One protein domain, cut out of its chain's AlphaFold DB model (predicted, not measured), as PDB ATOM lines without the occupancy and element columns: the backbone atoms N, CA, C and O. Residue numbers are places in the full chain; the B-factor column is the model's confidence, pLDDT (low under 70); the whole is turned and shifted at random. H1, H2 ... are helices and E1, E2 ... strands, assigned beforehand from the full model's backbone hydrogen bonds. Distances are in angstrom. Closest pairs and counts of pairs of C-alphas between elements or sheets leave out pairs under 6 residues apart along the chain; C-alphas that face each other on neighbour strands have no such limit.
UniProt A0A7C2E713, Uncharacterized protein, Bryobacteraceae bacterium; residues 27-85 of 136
ATOM      1  N   ARG A  27     198.540  -5.649 234.513       96.69
ATOM      2  CA  ARG A  27     199.233  -4.359 234.462       96.69
ATOM      3  C   ARG A  27     199.549  -3.838 235.862       96.69
ATOM      4  O   ARG A  27     198.651  -3.604 236.669       96.69
ATOM      5  N   LEU A  28     200.823  -3.574 236.115       95.81
ATOM      6  CA  LEU A  28     201.275  -2.845 237.290       95.81
ATOM      7  C   LEU A  28     201.110  -1.334 237.057       95.81
ATOM      8  O   LEU A  28     201.406  -0.843 235.964       95.81
ATOM      9  N   PRO A  29     200.631  -0.581 238.064       90.62
ATOM     10  CA  PRO A  29     200.358   0.846 237.909       90.62
ATOM     11  C   PRO A  29     201.633   1.695 237.853       90.62
ATOM     12  O   PRO A  29     201.629   2.748 237.221       90.62
ATOM     13  N   ALA A  30     202.701   1.252 238.521       90.62
ATOM     14  CA  ALA A  30     203.958   1.978 238.650       90.62
ATOM     15  C   ALA A  30     205.107   1.029 239.027       90.62
ATOM     16  O   ALA A  30     204.883  -0.147 239.334       90.62
ATOM     17  N   TRP A  31     206.333   1.554 239.018       91.00
ATOM     18  CA  TRP A  31     207.551   0.813 239.349       91.00
ATOM     19  C   TRP A  31     207.552   0.288 240.789       91.00
ATOM     20  O   TRP A  31     207.964  -0.838 241.046       91.00
ATOM     21  N   GLU A  32     207.018   1.057 241.733       94.12
ATOM     22  CA  GLU A  32     206.943   0.707 243.153       94.12
ATOM     23  C   GLU A  32     206.127  -0.573 243.374       94.12
ATOM     24  O   GLU A  32     206.427  -1.367 244.261       94.12
ATOM     25  N   ALA A  33     205.128  -0.823 242.520       92.94
ATOM     26  CA  ALA A  33     204.323  -2.040 242.565       92.94
ATOM     27  C   ALA A  33     205.056  -3.278 242.021       92.94
ATOM     28  O   ALA A  33     204.523  -4.385 242.142       92.94
ATOM     29  N   ALA A  34     206.227  -3.100 241.402       93.00
ATOM     30  CA  ALA A  34     207.104  -4.160 240.912       93.00
ATOM     31  C   ALA A  34     208.224  -4.526 241.902       93.00
ATOM     32  O   ALA A  34     208.934  -5.504 241.664       93.00
ATOM     33  N   VAL A  35     208.380  -3.780 243.002       91.56
ATOM     34  CA  VAL A  35     209.366  -4.087 244.049       91.56
ATOM     35  C   VAL A  35     209.123  -5.504 244.580       91.56
ATOM     36  O   VAL A  35     207.979  -5.934 244.729       91.56
ATOM     37  N   ASP A  36     210.212  -6.248 244.780       92.88
ATOM     38  CA  ASP A  36     210.240  -7.656 245.205       92.88
ATOM     39  C   ASP A  36     209.577  -8.666 244.251       92.88
ATOM     40  O   ASP A  36     209.544  -9.866 244.538       92.88
ATOM     41  N   ARG A  37     209.099  -8.235 243.075       94.88
ATOM     42  CA  ARG A  37     208.632  -9.161 242.039       94.88
ATOM     43  C   ARG A  37     209.800  -9.693 241.227       94.88
ATOM     44  O   ARG A  37     210.681  -8.955 240.788       94.88
ATOM     45  N   ARG A  38     209.760 -10.990 240.936       96.69
ATOM     46  CA  ARG A  38     210.754 -11.631 240.081       96.69
ATOM     47  C   ARG A  38     210.505 -11.290 238.615       96.69
ATOM     48  O   ARG A  38     209.494 -11.703 238.052       96.69
ATOM     49  N   LEU A  39     211.441 -10.575 237.995       96.94
ATOM     50  CA  LEU A  39     211.466 -10.350 236.549       96.94
ATOM     51  C   LEU A  39     211.814 -11.660 235.826       96.94
ATOM     52  O   LEU A  39     212.813 -12.301 236.154       96.94
ATOM     53  N   ILE A  40     211.001 -12.048 234.845       97.00
ATOM     54  CA  ILE A  40     211.193 -13.275 234.055       97.00
ATOM     55  C   ILE A  40     211.533 -12.990 232.593       97.00
ATOM     56  O   ILE A  40     212.185 -13.811 231.952       97.00
ATOM     57  N   ALA A  41     211.127 -11.834 232.062       97.00
ATOM     58  CA  ALA A  41     211.469 -11.425 230.707       97.00
ATOM     59  C   ALA A  41     211.408  -9.906 230.529       97.00
ATOM     60  O   ALA A  41     210.692  -9.198 231.238       97.00
ATOM     61  N   VAL A  42     212.132  -9.435 229.518       97.44
ATOM     62  CA  VAL A  42     212.030  -8.080 228.975       97.44
ATOM     63  C   VAL A  42     211.738  -8.198 227.482       97.44
ATOM     64  O   VAL A  42     212.283  -9.074 226.802       97.44
ATOM     65  N   ARG A  43     210.836  -7.355 226.980       96.75
ATOM     66  CA  ARG A  43     210.501  -7.241 225.558       96.75
ATOM     67  C   ARG A  43     210.640  -5.791 225.134       96.75
ATOM     68  O   ARG A  43     209.918  -4.934 225.637       96.75
ATOM     69  N   ASP A  44     211.553  -5.526 224.213       94.56
ATOM     70  CA  ASP A  44     211.722  -4.185 223.666       94.56
ATOM     71  C   ASP A  44     210.640  -3.878 222.635       94.56
ATOM     72  O   ASP A  44     210.201  -4.732 221.863       94.56
ATOM     73  N   THR A  45     210.198  -2.628 222.643       92.62
ATOM     74  CA  THR A  45     209.140  -2.099 221.787       92.62
ATOM     75  C   THR A  45     209.549  -0.706 221.307       92.62
ATOM     76  O   THR A  45     210.367  -0.050 221.953       92.62
ATOM     77  N   PRO A  46     208.958  -0.180 220.224       90.31
ATOM     78  CA  PRO A  46     209.248   1.184 219.780       90.31
ATOM     79  C   PRO A  46     208.994   2.268 220.842       90.31
ATOM     80  O   PRO A  46     209.611   3.327 220.790       90.31
ATOM     81  N   ALA A  47     208.098   2.015 221.801       91.00
ATOM     82  CA  ALA A  47     207.726   2.976 222.837       91.00
ATOM     83  C   ALA A  47     208.544   2.851 224.138       91.00
ATOM     84  O   ALA A  47     208.448   3.721 225.004       91.00
ATOM     85  N   GLY A  48     209.325   1.780 224.304       93.75
ATOM     86  CA  GLY A  48     210.025   1.447 225.548       93.75
ATOM     87  C   GLY A  48     210.162  -0.062 225.729       93.75
ATOM     88  O   GLY A  48     210.131  -0.805 224.750       93.75
ATOM     89  N   SER A  49     210.244  -0.541 226.968       95.88
ATOM     90  CA  SER A  49     210.421  -1.971 227.252       95.88
ATOM     91  C   SER A  49     209.317  -2.497 228.165       95.88
ATOM     92  O   SER A  49     209.029  -1.923 229.217       95.88
ATOM     93  N   LEU A  50     208.690  -3.607 227.775       97.38
ATOM     94  CA  LEU A  50     207.747  -4.332 228.618       97.38
ATOM     95  C   LEU A  50     208.505  -5.301 229.519       97.38
ATOM     96  O   LEU A  50     209.196  -6.207 229.056       97.38
ATOM     97  N   LEU A  51     208.363  -5.079 230.816       97.81
ATOM     98  CA  LEU A  51     208.917  -5.898 231.878       97.81
ATOM     99  C   LEU A  51     207.854  -6.899 232.301       97.81
ATOM    100  O   LEU A  51     206.757  -6.494 232.690       97.81
ATOM    101  N   LEU A  52     208.172  -8.185 232.215       97.94
ATOM    102  CA  LEU A  52     207.279  -9.267 232.599       97.94
ATOM    103  C   LEU A  52     207.782  -9.929 233.877       97.94
ATOM    104  O   LEU A  52     208.943 -10.334 233.965       97.94
ATOM    105  N   PHE A  53     206.884 -10.084 234.837       97.81
ATOM    106  CA  PHE A  53     207.140 -10.673 236.139       97.81
ATOM    107  C   PHE A  53     206.463 -12.039 236.272       97.81
ATOM    108  O   PHE A  53     205.513 -12.371 235.556       97.81
ATOM    109  N   GLU A  54     206.964 -12.837 237.207       95.25
ATOM    110  CA  GLU A  54     206.353 -14.107 237.593       95.25
ATOM    111  C   GLU A  54     204.865 -13.915 237.943       95.25
ATOM    112  O   GLU A  54     204.476 -12.925 238.564       95.25
ATOM    113  N   GLY A  55     204.011 -14.840 237.495       93.00
ATOM    114  CA  GLY A  55     202.555 -14.730 237.656       93.00
ATOM    115  C   GLY A  55     201.844 -13.862 236.608       93.00
ATOM    116  O   GLY A  55     200.650 -13.608 236.748       93.00
ATOM    117  N   GLY A  56     202.545 -13.420 235.557       96.12
ATOM    118  CA  GLY A  56     201.947 -12.727 234.406       96.12
ATOM    119  C   GLY A  56     201.791 -11.220 234.585       96.12
ATOM    120  O   GLY A  56     201.239 -10.541 233.726       96.12
ATOM    121  N   GLN A  57     202.290 -10.661 235.680       97.69
ATOM    122  CA  GLN A  57     202.223  -9.222 235.897       97.69
ATOM    123  C   GLN A  57     203.227  -8.503 235.011       97.69
ATOM    124  O   GLN A  57     204.309  -9.020 234.754       97.69
ATOM    125  N   TRP A  58     202.898  -7.299 234.564       97.62
ATOM    126  CA  TRP A  58     203.741  -6.583 233.619       97.62
ATOM    127  C   TRP A  58     203.713  -5.075 233.833       97.62
ATOM    128  O   TRP A  58     202.739  -4.506 234.321       97.62
ATOM    129  N   LEU A  59     204.799  -4.419 233.440       96.75
ATOM    130  CA  LEU A  59     204.951  -2.969 233.462       96.75
ATOM    131  C   LEU A  59     205.570  -2.524 232.136       96.75
ATOM    132  O   LEU A  59     206.575  -3.086 231.711       96.75
ATOM    133  N   LEU A  60     204.994  -1.510 231.493       95.88
ATOM    134  CA  LEU A  60     205.621  -0.869 230.337       95.88
ATOM    135  C   LEU A  60     206.486   0.292 230.832       95.88
ATOM    136  O   LEU A  60     205.956   1.316 231.262       95.88
ATOM    137  N   ALA A  61     207.803   0.108 230.801       94.19
ATOM    138  CA  ALA A  61     208.774   1.132 231.150       94.19
ATOM    139  C   ALA A  61     209.061   2.004 229.919       94.19
ATOM    140  O   ALA A  61     209.662   1.550 228.943       94.19
ATOM    141  N   CYS A  62     208.619   3.259 229.959       90.75
ATOM    142  CA  CYS A  62     208.770   4.225 228.873       90.75
ATOM    143  C   CYS A  62     208.987   5.642 229.425       90.75
ATOM    144  O   CYS A  62     208.538   5.968 230.522       90.75
ATOM    145  N   LEU A  63     209.691   6.489 228.664       85.81
ATOM    146  CA  LEU A  63     210.060   7.852 229.087       85.81
ATOM    147  C   LEU A  63     208.880   8.835 229.093       85.81
ATOM    148  O   LEU A  63     208.940   9.877 229.740       85.81
ATOM    149  N   ALA A  64     207.819   8.514 228.357       88.06
ATOM    150  CA  ALA A  64     206.598   9.300 228.261       88.06
ATOM    151  C   ALA A  64     205.379   8.407 228.509       88.06
ATOM    152  O   ALA A  64     205.481   7.182 228.469       88.06
ATOM    153  N   GLN A  65     204.212   9.014 228.738       87.94
ATOM    154  CA  GLN A  65     202.961   8.270 228.880       87.94
ATOM    155  C   GLN A  65     202.671   7.484 227.586       87.94
ATOM    156  O   GLN A  65     202.514   8.112 226.536       87.94
ATOM    157  N   PRO A  66     202.552   6.145 227.637       91.19
ATOM    158  CA  PRO A  66     202.367   5.346 226.434       91.19
ATOM    159  C   PRO A  66     200.943   5.514 225.903       91.19
ATOM    160  O   PRO A  66     199.968   5.494 226.666       91.19
ATOM    161  N   ALA A  67     200.807   5.648 224.586       92.62
ATOM    162  CA  ALA A  67     199.507   5.620 223.941       92.62
ATOM    163  C   ALA A  67     198.916   4.195 224.002       92.62
ATOM    164  O   ALA A  67     199.645   3.213 224.136       92.62
ATOM    165  N   PRO A  68     197.588   4.029 223.852       93.50
ATOM    166  CA  PRO A  68     196.982   2.697 223.825       93.50
ATOM    167  C   PRO A  68     197.573   1.768 222.756       93.50
ATOM    168  O   PRO A  68     197.628   0.561 222.951       93.50
ATOM    169  N   ASP A  69     198.019   2.322 221.629       94.00
ATOM    170  CA  ASP A  69     198.593   1.530 220.539       94.00
ATOM    171  C   ASP A  69     200.012   1.036 220.893       94.00
ATOM    172  O   ASP A  69     200.365  -0.088 220.544       94.00
ATOM    173  N   ASP A  70     200.760   1.804 221.693       95.31
ATOM    174  CA  ASP A  70     202.061   1.399 222.242       95.31
ATOM    175  C   ASP A  70     201.907   0.242 223.234       95.31
ATOM    176  O   ASP A  70     202.624  -0.755 223.169       95.31
ATOM    177  N   VAL A  71     200.916   0.342 224.129       96.56
ATOM    178  CA  VAL A  71     200.603  -0.720 225.096       96.56
ATOM    179  C   VAL A  71     200.177  -1.998 224.373       96.56
ATOM    180  O   VAL A  71     200.630  -3.082 224.727       96.56
ATOM    181  N   GLN A  72     199.348  -1.891 223.332       97.12
ATOM    182  CA  GLN A  72     198.959  -3.051 222.531       97.12
ATOM    183  C   GLN A  72     200.167  -3.703 221.846       97.12
ATOM    184  O   GLN A  72     200.280  -4.928 221.857       97.12
ATOM    185  N   ALA A  73     201.065  -2.911 221.255       96.25
ATOM    186  CA  ALA A  73     202.274  -3.434 220.622       96.25
ATOM    187  C   ALA A  73     203.160  -4.178 221.632       96.25
ATOM    188  O   ALA A  73     203.671  -5.256 221.333       96.25
ATOM    189  N   ALA A  74     203.276  -3.640 222.845       97.00
ATOM    190  CA  ALA A  74     204.006  -4.270 223.930       97.00
ATOM    191  C   ALA A  74     203.399  -5.614 224.358       97.00
ATOM    192  O   ALA A  74     204.123  -6.599 224.489       97.00
ATOM    193  N   LEU A  75     202.072  -5.679 224.513       97.44
ATOM    194  CA  LEU A  75     201.363  -6.927 224.811       97.44
ATOM    195  C   LEU A  75     201.591  -7.973 223.713       97.44
ATOM    196  O   LEU A  75     201.940  -9.109 224.012       97.44
ATOM    197  N   LEU A  76     201.495  -7.579 222.441       96.69
ATOM    198  CA  LEU A  76     201.775  -8.478 221.317       96.69
ATOM    199  C   LEU A  76     203.216  -9.009 221.331       96.69
ATOM    200  O   LEU A  76     203.427 -10.186 221.051       96.69
ATOM    201  N   ALA A  77     204.198  -8.179 221.696       96.62
ATOM    202  CA  ALA A  77     205.599  -8.592 221.797       96.62
ATOM    203  C   ALA A  77     205.867  -9.598 222.934       96.62
ATOM    204  O   ALA A  77     206.859 -10.325 222.887       96.62
ATOM    205  N   ALA A  78     205.002  -9.640 223.951       96.75
ATOM    206  CA  ALA A  78     205.083 -10.554 225.094       96.75
ATOM    207  C   ALA A  78     204.025 -11.674 225.057       96.75
ATOM    208  O   ALA A  78     203.832 -12.379 226.053       96.75
ATOM    209  N   ARG A  79     203.308 -11.825 223.934       97.56
ATOM    210  CA  ARG A  79     202.163 -12.736 223.803       97.56
ATOM    211  C   ARG A  79     202.539 -14.189 224.080       97.56
ATOM    212  O   ARG A  79     201.797 -14.874 224.771       97.56
ATOM    213  N   ASP A  80     203.714 -14.617 223.629       97.25
ATOM    214  CA  ASP A  80     204.265 -15.959 223.854       97.25
ATOM    215  C   ASP A  80     204.316 -16.356 225.339       97.25
ATOM    216  O   ASP A  80     204.143 -17.527 225.672       97.25
ATOM    217  N   LEU A  81     204.518 -15.382 226.230       97.00
ATOM    218  CA  LEU A  81     204.614 -15.601 227.673       97.00
ATOM    219  C   LEU A  81     203.321 -15.265 228.430       97.00
ATOM    220  O   LEU A  81     203.051 -15.860 229.471       97.00
ATOM    221  N   LEU A  82     202.532 -14.308 227.937       97.25
ATOM    222  CA  LEU A  82     201.326 -13.819 228.614       97.25
ATOM    223  C   LEU A  82     200.050 -14.560 228.211       97.25
ATOM    224  O   LEU A  82     199.140 -14.689 229.029       97.25
ATOM    225  N   GLU A  83     199.948 -15.024 226.966       97.88
ATOM    226  CA  GLU A  83     198.737 -15.680 226.465       97.88
ATOM    227  C   GLU A  83     198.373 -16.955 227.229       97.88
ATOM    228  O   GLU A  83     197.198 -17.091 227.557       97.88
ATOM    229  N   PRO A  84     199.320 -17.824 227.643       97.69
ATOM    230  CA  PRO A  84     198.982 -18.980 228.473       97.69
ATOM    231  C   PRO A  84     198.331 -18.625 229.821       97.69
ATOM    232  O   PRO A  84     197.667 -19.468 230.419       97.69
ATOM    233  N   ILE A  85     198.540 -17.400 230.316       98.00
ATOM    234  CA  ILE A  85     198.014 -16.911 231.600       98.00
ATOM    235  C   ILE A  85     196.692 -16.161 231.391       98.00
ATOM    236  O   ILE A  85     195.770 -16.283 232.194       98.00
TER     237      ILE A  85
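What this domain is: This is residues 27 to 85 of the 136 residues of an uncharacterized protein of Bryobacteraceae bacterium (UniProt A0A7C2E713). A small sheet of three strands, E1, E2 and E3, has one helix, H2, packed slantwise over one of its faces, two layers in all. Two helices of four residues, H1 before the sheet and H3 after H2, only graze the sheet. The printed part has 59 residues, with three named helices and three named strands in the order H1, E1, E2, E3, H2, H3. The sheet's order is E1, E2, E3, antiparallel throughout, and the class is mixed, helices and strands. The whole is compact and rounded, with a radius of gyration of the C-alphas of 10.6 A and spans of 26 by 26 by 15 A.

How they stand to each other: H1, residues 31 to 34, only grazes the sheet; its closest C-alpha pair with E3, residues 58 to 61, is Trp 31 and Leu 59, 7.5 A apart. E1, residues 39 to 45, and E2, residues 48 to 53, form an antiparallel hairpin at 159 degrees between directions, with N 43 and O 50 at 2.9 A and N 50 and O 43 at 2.8 A, within hydrogen-bond range. E2 and E3 form a second antiparallel hairpin at 155 degrees, with N 51 and O 59 at 2.8 A. The three strands make a meander, each strand the antiparallel neighbour of the one before; E1 and E3 are the edge strands. H2, residues 68 to 77, is on the sheet at a height over the sheet of 8.3 A. It lies over E2, and only just not over E3, on which 2 of its C-alphas fall; on the local plane it stands at 56 degrees to E2, slantwise to the strands. Its closest C-alphas to E2 are those of Ala 74 and Leu 50, 6.0 A apart. H3, residues 79 to 82, only grazes the sheet with residues 81 to 82. H2 and H3 are close but not clearly touching, the closest C-alphas being those of Leu 75 and Leu 82, 7.9 A apart. H1 is apart from H2 and H3. In H2 every O i to N i+4 pair is within hydrogen-bond range; H1 and H3 are too short for such a pair.

Where its parts are: H1 begins at C-alpha 31 at (207.551, 0.813, 239.349). From first to last C-alpha E1 measures 17.1 A, E2 16.4 A, E3 9.5 A and H2 14.3 A. E1 begins at C-alpha 39 at (211.466, -10.350, 236.549). H3 ends at C-alpha 82 at (201.326, -13.819, 228.614).

The domain as a whole: The C-alphas of Ala 64 and Pro 84 are the two farthest apart, 29.3 A. The printed part has no cut and no long link; the link from E3 to H2, six residues, is short, and the others are tight. The mean pLDDT of the printed part is 94.9, and no printed residue is under 70.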